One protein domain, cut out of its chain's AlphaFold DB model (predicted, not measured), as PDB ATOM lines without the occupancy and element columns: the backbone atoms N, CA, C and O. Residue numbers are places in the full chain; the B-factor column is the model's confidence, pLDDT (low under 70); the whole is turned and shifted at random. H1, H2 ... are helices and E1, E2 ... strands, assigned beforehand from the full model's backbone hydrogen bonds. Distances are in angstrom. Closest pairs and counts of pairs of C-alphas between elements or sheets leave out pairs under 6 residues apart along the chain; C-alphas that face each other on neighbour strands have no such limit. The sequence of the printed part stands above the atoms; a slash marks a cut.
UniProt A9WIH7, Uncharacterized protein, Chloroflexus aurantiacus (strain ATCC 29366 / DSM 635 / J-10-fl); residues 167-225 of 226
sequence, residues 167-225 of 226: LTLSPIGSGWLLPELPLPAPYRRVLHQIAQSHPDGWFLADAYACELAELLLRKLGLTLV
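This is residues 167 to 225 of the 226 residues of an uncharacterized protein of Chloroflexus aurantiacus (strain ATCC 29366 / DSM 635 / J-10-fl) (UniProt A9WIH7). A small, twisted antiparallel sheet of four short strands has H2 packed over one face, with H1 side by side with H2 and meeting the sheet through its last turn. On the other side of H2 from H1, E5 closes the printed part, paired in parallel with residues 167 to 168. The printed part has 59 residues, mixed in class, running E1 E2 H1 E3 E4 H2 E5; the sheet order is E1 E2 E4 E3. It is compact, with a radius of gyration of the C-alphas of 10.3 A and spans of 28 by 20 by 17 A.

Find C-alpha 170 at (30.510, -29.979, 33.719), where E1, residues 170 to 172, begins 6.4 A of strand. E2, 175 to 178, covers 10.0 A; H1, 185 to 194, 14.6 A. Next come E3, 196 to 198, 6.4 A, and E4, 201 to 204, 9.8 A. H2, 207 to 218, runs 16.1 A, and E5, 223 to 225, covers 6.6 A to C-alpha 225 at (34.977, -36.856, 37.897).

In hairpin E1 and E2, look at N 170 and O 177, 3.0 A; between E2 and E4, N 178 and O 202, 2.9 A; in hairpin E3 and E4, N 203 and O 196, 2.8 A. E2, H1 and E3 form a split strand-helix-strand unit, two strands of one sheet that are not neighbours, with E4 between them in the sheet and a helix between them along the chain, its crossover right-handed. H2 on one face makes two layers, along the strands; H1 only grazes the sheet with residues 191 to 194. H1 and H2 touch at Ile 194 and Ala 209, closest C-alphas 5.6 A, a shallow tilt of 14 degrees, opposite ways. The closest C-alphas of H2 and E5, Glu 214 and Leu 224, are 6.0 A apart. Every O i to N i+4 pair is within hydrogen-bond range in H2, 5 of 6 in H1.

The farthest C-alphas, Gly 173 and Pro 186, are 28.7 A apart. The printed part has no cut and no long link; no printed residue is under 70 in pLDDT.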
ATOM      1  N   LEU A 167      39.807 -33.742  37.950       92.75
ATOM      2  CA  LEU A 167      39.173 -32.772  37.070       92.75
ATOM      3  C   LEU A 167      37.688 -33.088  36.964       92.75
ATOM      4  O   LEU A 167      37.313 -34.193  36.577       92.75
ATOM      5  N   THR A 168      36.855 -32.111  37.298       92.31
ATOM      6  CA  THR A 168      35.403 -32.244  37.205       92.31
ATOM      7  C   THR A 168      34.938 -31.867  35.805       92.31
ATOM      8  O   THR A 168      35.291 -30.802  35.297       92.31
ATOM      9  N   LEU A 169      34.143 -32.737  35.192       94.44
ATOM     10  CA  LEU A 169      33.418 -32.447  33.967       94.44
ATOM     11  C   LEU A 169      32.112 -31.728  34.301       94.44
ATOM     12  O   LEU A 169      31.380 -32.152  35.192       94.44
ATOM     13  N   SER A 170      31.789 -30.676  33.556       94.75
ATOM     14  CA  SER A 170      30.510 -29.979  33.719       94.75
ATOM     15  C   SER A 170      29.483 -30.563  32.747       94.75
ATOM     16  O   SER A 170      29.743 -30.553  31.542       94.75
ATOM     17  N   PRO A 171      28.323 -31.070  33.197       94.38
ATOM     18  CA  PRO A 171      27.295 -31.553  32.278       94.38
ATOM     19  C   PRO A 171      26.758 -30.399  31.416       94.38
ATOM     20  O   PRO A 171      26.479 -29.313  31.929       94.38
ATOM     21  N   ILE A 172      26.593 -30.631  30.111       94.62
ATOM     22  CA  ILE A 172      25.977 -29.670  29.188       94.62
ATOM     23  C   ILE A 172      25.133 -30.398  28.138       94.62
ATOM     24  O   ILE A 172      25.627 -31.232  27.380       94.62
ATOM     25  N   GLY A 173      23.837 -30.083  28.071       89.19
ATOM     26  CA  GLY A 173      22.915 -30.765  27.159       89.19
ATOM     27  C   GLY A 173      22.962 -32.288  27.341       89.19
ATOM     28  O   GLY A 173      22.697 -32.788  28.430       89.19
ATOM     29  N   SER A 174      23.308 -33.015  26.276       88.06
ATOM     30  CA  SER A 174      23.480 -34.477  26.288       88.06
ATOM     31  C   SER A 174      24.916 -34.950  26.548       88.06
ATOM     32  O   SER A 174      25.164 -36.153  26.501       88.06
ATOM     33  N   GLY A 175      25.860 -34.030  26.752       94.25
ATOM     34  CA  GLY A 175      27.286 -34.318  26.858       94.25
ATOM     35  C   GLY A 175      27.940 -33.639  28.060       94.25
ATOM     36  O   GLY A 175      27.285 -33.281  29.042       94.25
ATOM     37  N   TRP A 176      29.254 -33.455  27.971       97.12
ATOM     38  CA  TRP A 176      30.069 -32.907  29.054       97.12
ATOM     39  C   TRP A 176      31.080 -31.887  28.536       97.12
ATOM     40  O   TRP A 176      31.602 -32.018  27.429       97.12
ATOM     41  N   LEU A 177      31.389 -30.885  29.355       96.50
ATOM     42  CA  LEU A 177      32.500 -29.967  29.151       96.50
ATOM     43  C   LEU A 177      33.699 -30.412  29.973       96.50
ATOM     44  O   LEU A 177      33.634 -30.520  31.199       96.50
ATOM     45  N   LEU A 178      34.809 -30.605  29.276       95.50
ATOM     46  CA  LEU A 178      36.139 -30.683  29.851       95.50
ATOM     47  C   LEU A 178      36.755 -29.270  29.816       95.50
ATOM     48  O   LEU A 178      36.788 -28.670  28.736       95.50
ATOM     49  N   PRO A 179      37.258 -28.722  30.938       93.25
ATOM     50  CA  PRO A 179      37.905 -27.413  30.937       93.25
ATOM     51  C   PRO A 179      39.124 -27.379  30.008       93.25
ATOM     52  O   PRO A 179      39.749 -28.402  29.720       93.25
ATOM     53  N   GLU A 180      39.494 -26.186  29.543       92.31
ATOM     54  CA  GLU A 180      40.740 -26.023  28.798       92.31
ATOM     55  C   GLU A 180      41.950 -26.242  29.719       92.31
ATOM     56  O   GLU A 180      42.065 -25.639  30.787       92.31
ATOM     57  N   LEU A 181      42.869 -27.103  29.281       93.06
ATOM     58  CA  LEU A 181      44.070 -27.475  30.019       93.06
ATOM     59  C   LEU A 181      45.310 -27.235  29.154       93.06
ATOM     60  O   LEU A 181      45.276 -27.464  27.937       93.06
ATOM     61  N   PRO A 182      46.445 -26.845  29.750       95.19
ATOM     62  CA  PRO A 182      47.710 -26.828  29.036       95.19
ATOM     63  C   PRO A 182      48.147 -28.266  28.745       95.19
ATOM     64  O   PRO A 182      48.613 -28.974  29.628       95.19
ATOM     65  N   LEU A 183      47.988 -28.714  27.499       96.25
ATOM     66  CA  LEU A 183      48.372 -30.060  27.061       96.25
ATOM     67  C   LEU A 183      49.590 -30.023  26.130       96.25
ATOM     68  O   LEU A 183      49.658 -29.108  25.289       96.25
ATOM     69  N   PRO A 184      50.493 -31.030  26.210       97.31
ATOM     70  CA  PRO A 184      51.502 -31.258  25.179       97.31
ATOM     71  C   PRO A 184      50.850 -31.344  23.793       97.31
ATOM     72  O   PRO A 184      49.717 -31.823  23.651       97.31
ATOM     73  N   ALA A 185      51.549 -30.903  22.751       97.19
ATOM     74  CA  ALA A 185      51.010 -30.848  21.397       97.19
ATOM     75  C   ALA A 185      50.483 -32.210  20.891       97.19
ATOM     76  O   ALA A 185      49.384 -32.228  20.326       97.19
ATOM     77  N   PRO A 186      51.156 -33.358  21.128       97.75
ATOM     78  CA  PRO A 186      50.625 -34.670  20.753       97.75
ATOM     79  C   PRO A 186      49.288 -35.001  21.431       97.75
ATOM     80  O   PRO A 186      48.373 -35.491  20.771       97.75
ATOM     81  N   TYR A 187      49.143 -34.669  22.716       98.38
ATOM     82  CA  TYR A 187      47.910 -34.891  23.476       98.38
ATOM     83  C   TYR A 187      46.771 -34.021  22.952       98.38
ATOM     84  O   TYR A 187      45.667 -34.508  22.727       98.38
ATOM     85  N   ARG A 188      47.056 -32.743  22.683       97.00
ATOM     86  CA  ARG A 188      46.077 -31.803  22.128       97.00
ATOM     87  C   ARG A 188      45.547 -32.260  20.770       97.00
ATOM     88  O   ARG A 188      44.350 -32.171  20.523       97.00
ATOM     89  N   ARG A 189      46.418 -32.785  19.901       97.06
ATOM     90  CA  ARG A 189      46.014 -33.329  18.591       97.06
ATOM     91  C   ARG A 189      45.040 -34.499  18.726       97.06
ATOM     92  O   ARG A 189      44.091 -34.566  17.957       97.06
ATOM     93  N   VAL A 190      45.261 -35.393  19.690       98.00
ATOM     94  CA  VAL A 190      44.338 -36.507  19.958       98.00
ATOM     95  C   VAL A 190      43.041 -36.001  20.592       98.00
ATOM     96  O   VAL A 190      41.966 -36.430  20.185       98.00
ATOM     97  N   LEU A 191      43.102 -35.024  21.504       97.88
ATOM     98  CA  LEU A 191      41.899 -34.406  22.072       97.88
ATOM     99  C   LEU A 191      41.006 -33.780  20.990       97.88
ATOM    100  O   LEU A 191      39.797 -33.955  21.041       97.88
ATOM    101  N   HIS A 192      41.588 -33.142  19.970       96.88
ATOM    102  CA  HIS A 192      40.844 -32.616  18.816       96.88
ATOM    103  C   HIS A 192      40.118 -33.684  17.983       96.88
ATOM    104  O   HIS A 192      39.207 -33.349  17.230       96.88
ATOM    105  N   GLN A 193      40.525 -34.952  18.073       97.12
ATOM    106  CA  GLN A 193      39.804 -36.061  17.442       97.12
ATOM    107  C   GLN A 193      38.618 -36.499  18.304       97.12
ATOM    108  O   GLN A 193      37.607 -36.933  17.769       97.12
ATOM    109  N   ILE A 194      38.734 -36.374  19.627       97.75
ATOM    110  CA  ILE A 194      37.738 -36.823  20.608       97.75
ATOM    111  C   ILE A 194      36.642 -35.773  20.832       97.75
ATOM    112  O   ILE A 194      35.469 -36.122  20.946       97.75
ATOM    113  N   ALA A 195      37.029 -34.500  20.922       96.88
ATOM    114  CA  ALA A 195      36.203 -33.409  21.423       96.88
ATOM    115  C   ALA A 195      36.077 -32.258  20.418       96.88
ATOM    116  O   ALA A 195      36.944 -32.037  19.569       96.88
ATOM    117  N   GLN A 196      35.006 -31.483  20.560       94.88
ATOM    118  CA  GLN A 196      34.766 -30.269  19.780       94.88
ATOM    119  C   GLN A 196      35.134 -29.030  20.602       94.88
ATOM    120  O   GLN A 196      34.983 -29.020  21.822       94.88
ATOM    121  N   SER A 197      35.614 -27.973  19.946       93.44
ATOM    122  CA  SER A 197      35.857 -26.692  20.619       93.44
ATOM    123  C   SER A 197      34.546 -26.086  21.124       93.44
ATOM    124  O   SER A 197      33.569 -26.006  20.381       93.44
ATOM    125  N   HIS A 198      34.551 -25.620  22.368       94.25
ATOM    126  CA  HIS A 198      33.456 -24.900  23.011       94.25
ATOM    127  C   HIS A 198      34.009 -23.610  23.650       94.25
ATOM    128  O   HIS A 198      35.167 -23.610  24.067       94.25
ATOM    129  N   PRO A 199      33.235 -22.510  23.757       90.69
ATOM    130  CA  PRO A 199      33.712 -21.277  24.399       90.69
ATOM    131  C   PRO A 199      34.297 -21.485  25.804       90.69
ATOM    132  O   PRO A 199      35.283 -20.852  26.161       90.69
ATOM    133  N   ASP A 200      33.720 -22.424  26.556       89.44
ATOM    134  CA  ASP A 200      34.119 -22.746  27.933       89.44
ATOM    135  C   ASP A 200      35.062 -23.964  28.050       89.44
ATOM    136  O   ASP A 200      35.305 -24.455  29.153       89.44
ATOM    137  N   GLY A 201      35.583 -24.491  26.932       92.56
ATOM    138  CA  GLY A 201      36.525 -25.616  26.930       92.56
ATOM    139  C   GLY A 201      36.323 -26.600  25.776       92.56
ATOM    140  O   GLY A 201      36.260 -26.225  24.606       92.56
ATOM    141  N   TRP A 202      36.242 -27.886  26.102       95.62
ATOM    142  CA  TRP A 202      36.111 -28.984  25.148       95.62
ATOM    143  C   TRP A 202      34.800 -29.727  25.365       95.62
ATOM    144  O   TRP A 202      34.555 -30.258  26.446       95.62
ATOM    145  N   PHE A 203      33.973 -29.792  24.328       97.12
ATOM    146  CA  PHE A 203      32.714 -30.517  24.355       97.12
ATOM    147  C   PHE A 203      32.912 -31.989  23.980       97.12
ATOM    148  O   PHE A 203      33.374 -32.319  22.883       97.12
ATOM    149  N   LEU A 204      32.530 -32.865  24.907       97.19
ATOM    150  CA  LEU A 204      32.488 -34.315  24.773       97.19
ATOM    151  C   LEU A 204      31.041 -34.721  24.491       97.19
ATOM    152  O   LEU A 204      30.174 -34.605  25.359       97.19
ATOM    153  N   ALA A 205      30.782 -35.151  23.256       94.19
ATOM    154  CA  ALA A 205      29.424 -35.292  22.739       94.19
ATOM    155  C   ALA A 205      28.637 -36.467  23.342       94.19
ATOM    156  O   ALA A 205      27.414 -36.390  23.444       94.19
ATOM    157  N   ASP A 206      29.326 -37.548  23.714       91.62
ATOM    158  CA  ASP A 206      28.716 -38.783  24.200       91.62
ATOM    159  C   ASP A 206      29.602 -39.511  25.230       91.62
ATOM    160  O   ASP A 206      30.708 -39.079  25.568       91.62
ATOM    161  N   ALA A 207      29.093 -40.629  25.757       92.00
ATOM    162  CA  ALA A 207      29.778 -41.424  26.773       92.00
ATOM    163  C   ALA A 207      31.116 -42.007  26.285       92.00
ATOM    164  O   ALA A 207      32.063 -42.073  27.066       92.00
ATOM    165  N   TYR A 208      31.219 -42.381  25.008       93.19
ATOM    166  CA  TYR A 208      32.444 -42.956  24.454       93.19
ATOM    167  C   TYR A 208      33.519 -41.880  24.243       93.19
ATOM    168  O   TYR A 208      34.689 -42.104  24.556       93.19
ATOM    169  N   ALA A 209      33.137 -40.670  23.821       95.44
ATOM    170  CA  ALA A 209      34.030 -39.514  23.825       95.44
ATOM    171  C   ALA A 209      34.562 -39.221  25.242       95.44
ATOM    172  O   ALA A 209      35.756 -38.965  25.412       95.44
ATOM    173  N   CYS A 210      33.709 -39.328  26.266       95.38
ATOM    174  CA  CYS A 210      34.124 -39.214  27.666       95.38
ATOM    175  C   CYS A 210      35.098 -40.313  28.102       95.38
ATOM    176  O   CYS A 210      36.095 -40.004  28.750       95.38
ATOM    177  N   GLU A 211      34.858 -41.572  27.738       95.50
ATOM    178  CA  GLU A 211      35.773 -42.684  28.034       95.50
ATOM    179  C   GLU A 211      37.146 -42.491  27.373       95.50
ATOM    180  O   GLU A 211      38.181 -42.699  28.011       95.50
ATOM    181  N   LEU A 212      37.179 -42.029  26.119       97.56
ATOM    182  CA  LEU A 212      38.426 -41.710  25.420       97.56
ATOM    183  C   LEU A 212      39.158 -40.521  26.058       97.56
ATOM    184  O   LEU A 212      40.382 -40.561  26.193       97.56
ATOM    185  N   ALA A 213      38.436 -39.476  26.471       97.62
ATOM    186  CA  ALA A 213      39.021 -38.343  27.186       97.62
ATOM    187  C   ALA A 213      39.581 -38.762  28.555       97.62
ATOM    188  O   ALA A 213      40.677 -38.339  28.926       97.62
ATOM    189  N   GLU A 214      38.881 -39.637  29.280       97.19
ATOM    190  CA  GLU A 214      39.359 -40.220  30.537       97.19
ATOM    191  C   GLU A 214      40.642 -41.027  30.313       97.19
ATOM    192  O   GLU A 214      41.621 -40.832  31.033       97.19
ATOM    193  N   LEU A 215      40.680 -41.873  29.280       97.62
ATOM    194  CA  LEU A 215      41.871 -42.645  28.921       97.62
ATOM    195  C   LEU A 215      43.060 -41.736  28.563       97.62
ATOM    196  O   LEU A 215      44.183 -41.983  29.011       97.62
ATOM    197  N   LEU A 216      42.816 -40.673  27.787       98.25
ATOM    198  CA  LEU A 216      43.827 -39.686  27.395       98.25
ATOM    199  C   LEU A 216      44.426 -38.977  28.614       98.25
ATOM    200  O   LEU A 216      45.648 -38.888  28.739       98.25
ATOM    201  N   LEU A 217      43.576 -38.476  29.510       96.88
ATOM    202  CA  LEU A 217      44.000 -37.683  30.664       96.88
ATOM    203  C   LEU A 217      44.570 -38.549  31.794       96.88
ATOM    204  O   LEU A 217      45.518 -38.126  32.456       96.88
ATOM    205  N   ARG A 218      44.108 -39.796  31.946       96.19
ATOM    206  CA  ARG A 218      44.716 -40.774  32.863       96.19
ATOM    207  C   ARG A 218      46.181 -41.030  32.529       96.19
ATOM    208  O   ARG A 218      46.991 -41.216  33.431       96.19
ATOM    209  N   LYS A 219      46.560 -40.964  31.249       95.94
ATOM    210  CA  LYS A 219      47.964 -41.088  30.835       95.94
ATOM    211  C   LYS A 219      48.848 -39.939  31.341       95.94
ATOM    212  O   LYS A 219      50.050 -40.132  31.475       95.94
ATOM    213  N   LEU A 220      48.261 -38.783  31.663       95.69
ATOM    214  CA  LEU A 220      48.925 -37.652  32.325       95.69
ATOM    215  C   LEU A 220      48.827 -37.698  33.863       95.69
ATOM    216  O   LEU A 220      49.215 -36.732  34.511       95.69
ATOM    217  N   GLY A 221      48.307 -38.782  34.450       94.75
ATOM    218  CA  GLY A 221      48.115 -38.902  35.901       94.75
ATOM    219  C   GLY A 221      46.888 -38.152  36.432       94.75
ATOM    220  O   GLY A 221      46.858 -37.771  37.598       94.75
ATOM    221  N   LEU A 222      45.887 -37.898  35.582       95.12
ATOM    222  CA  LEU A 222      44.667 -37.179  35.953       95.12
ATOM    223  C   LEU A 222      43.484 -38.134  36.087       95.12
ATOM    224  O   LEU A 222      43.327 -39.066  35.298       95.12
ATOM    225  N   THR A 223      42.594 -37.849  37.032       94.06
ATOM    226  CA  THR A 223      41.315 -38.559  37.162       94.06
ATOM    227  C   THR A 223      40.159 -37.634  36.800       94.06
ATOM    228  O   THR A 223      40.059 -36.531  37.338       94.06
ATOM    229  N   LEU A 224      39.264 -38.082  35.916       93.25
ATOM    230  CA  LEU A 224      38.024 -37.366  35.626       93.25
ATOM    231  C   LEU A 224      36.930 -37.731  36.632       93.25
ATOM    232  O   LEU A 224      36.760 -38.895  36.990       93.25
ATOM    233  N   VAL A 225      36.174 -36.726  37.060       91.62
ATOM    234  CA  VAL A 225      34.977 -36.856  37.897       91.62
ATOM    235  C   VAL A 225      33.810 -36.249  37.126       91.62
ATOM    236  O   VAL A 225      33.977 -35.223  36.472       91.62
TER     237      VAL A 225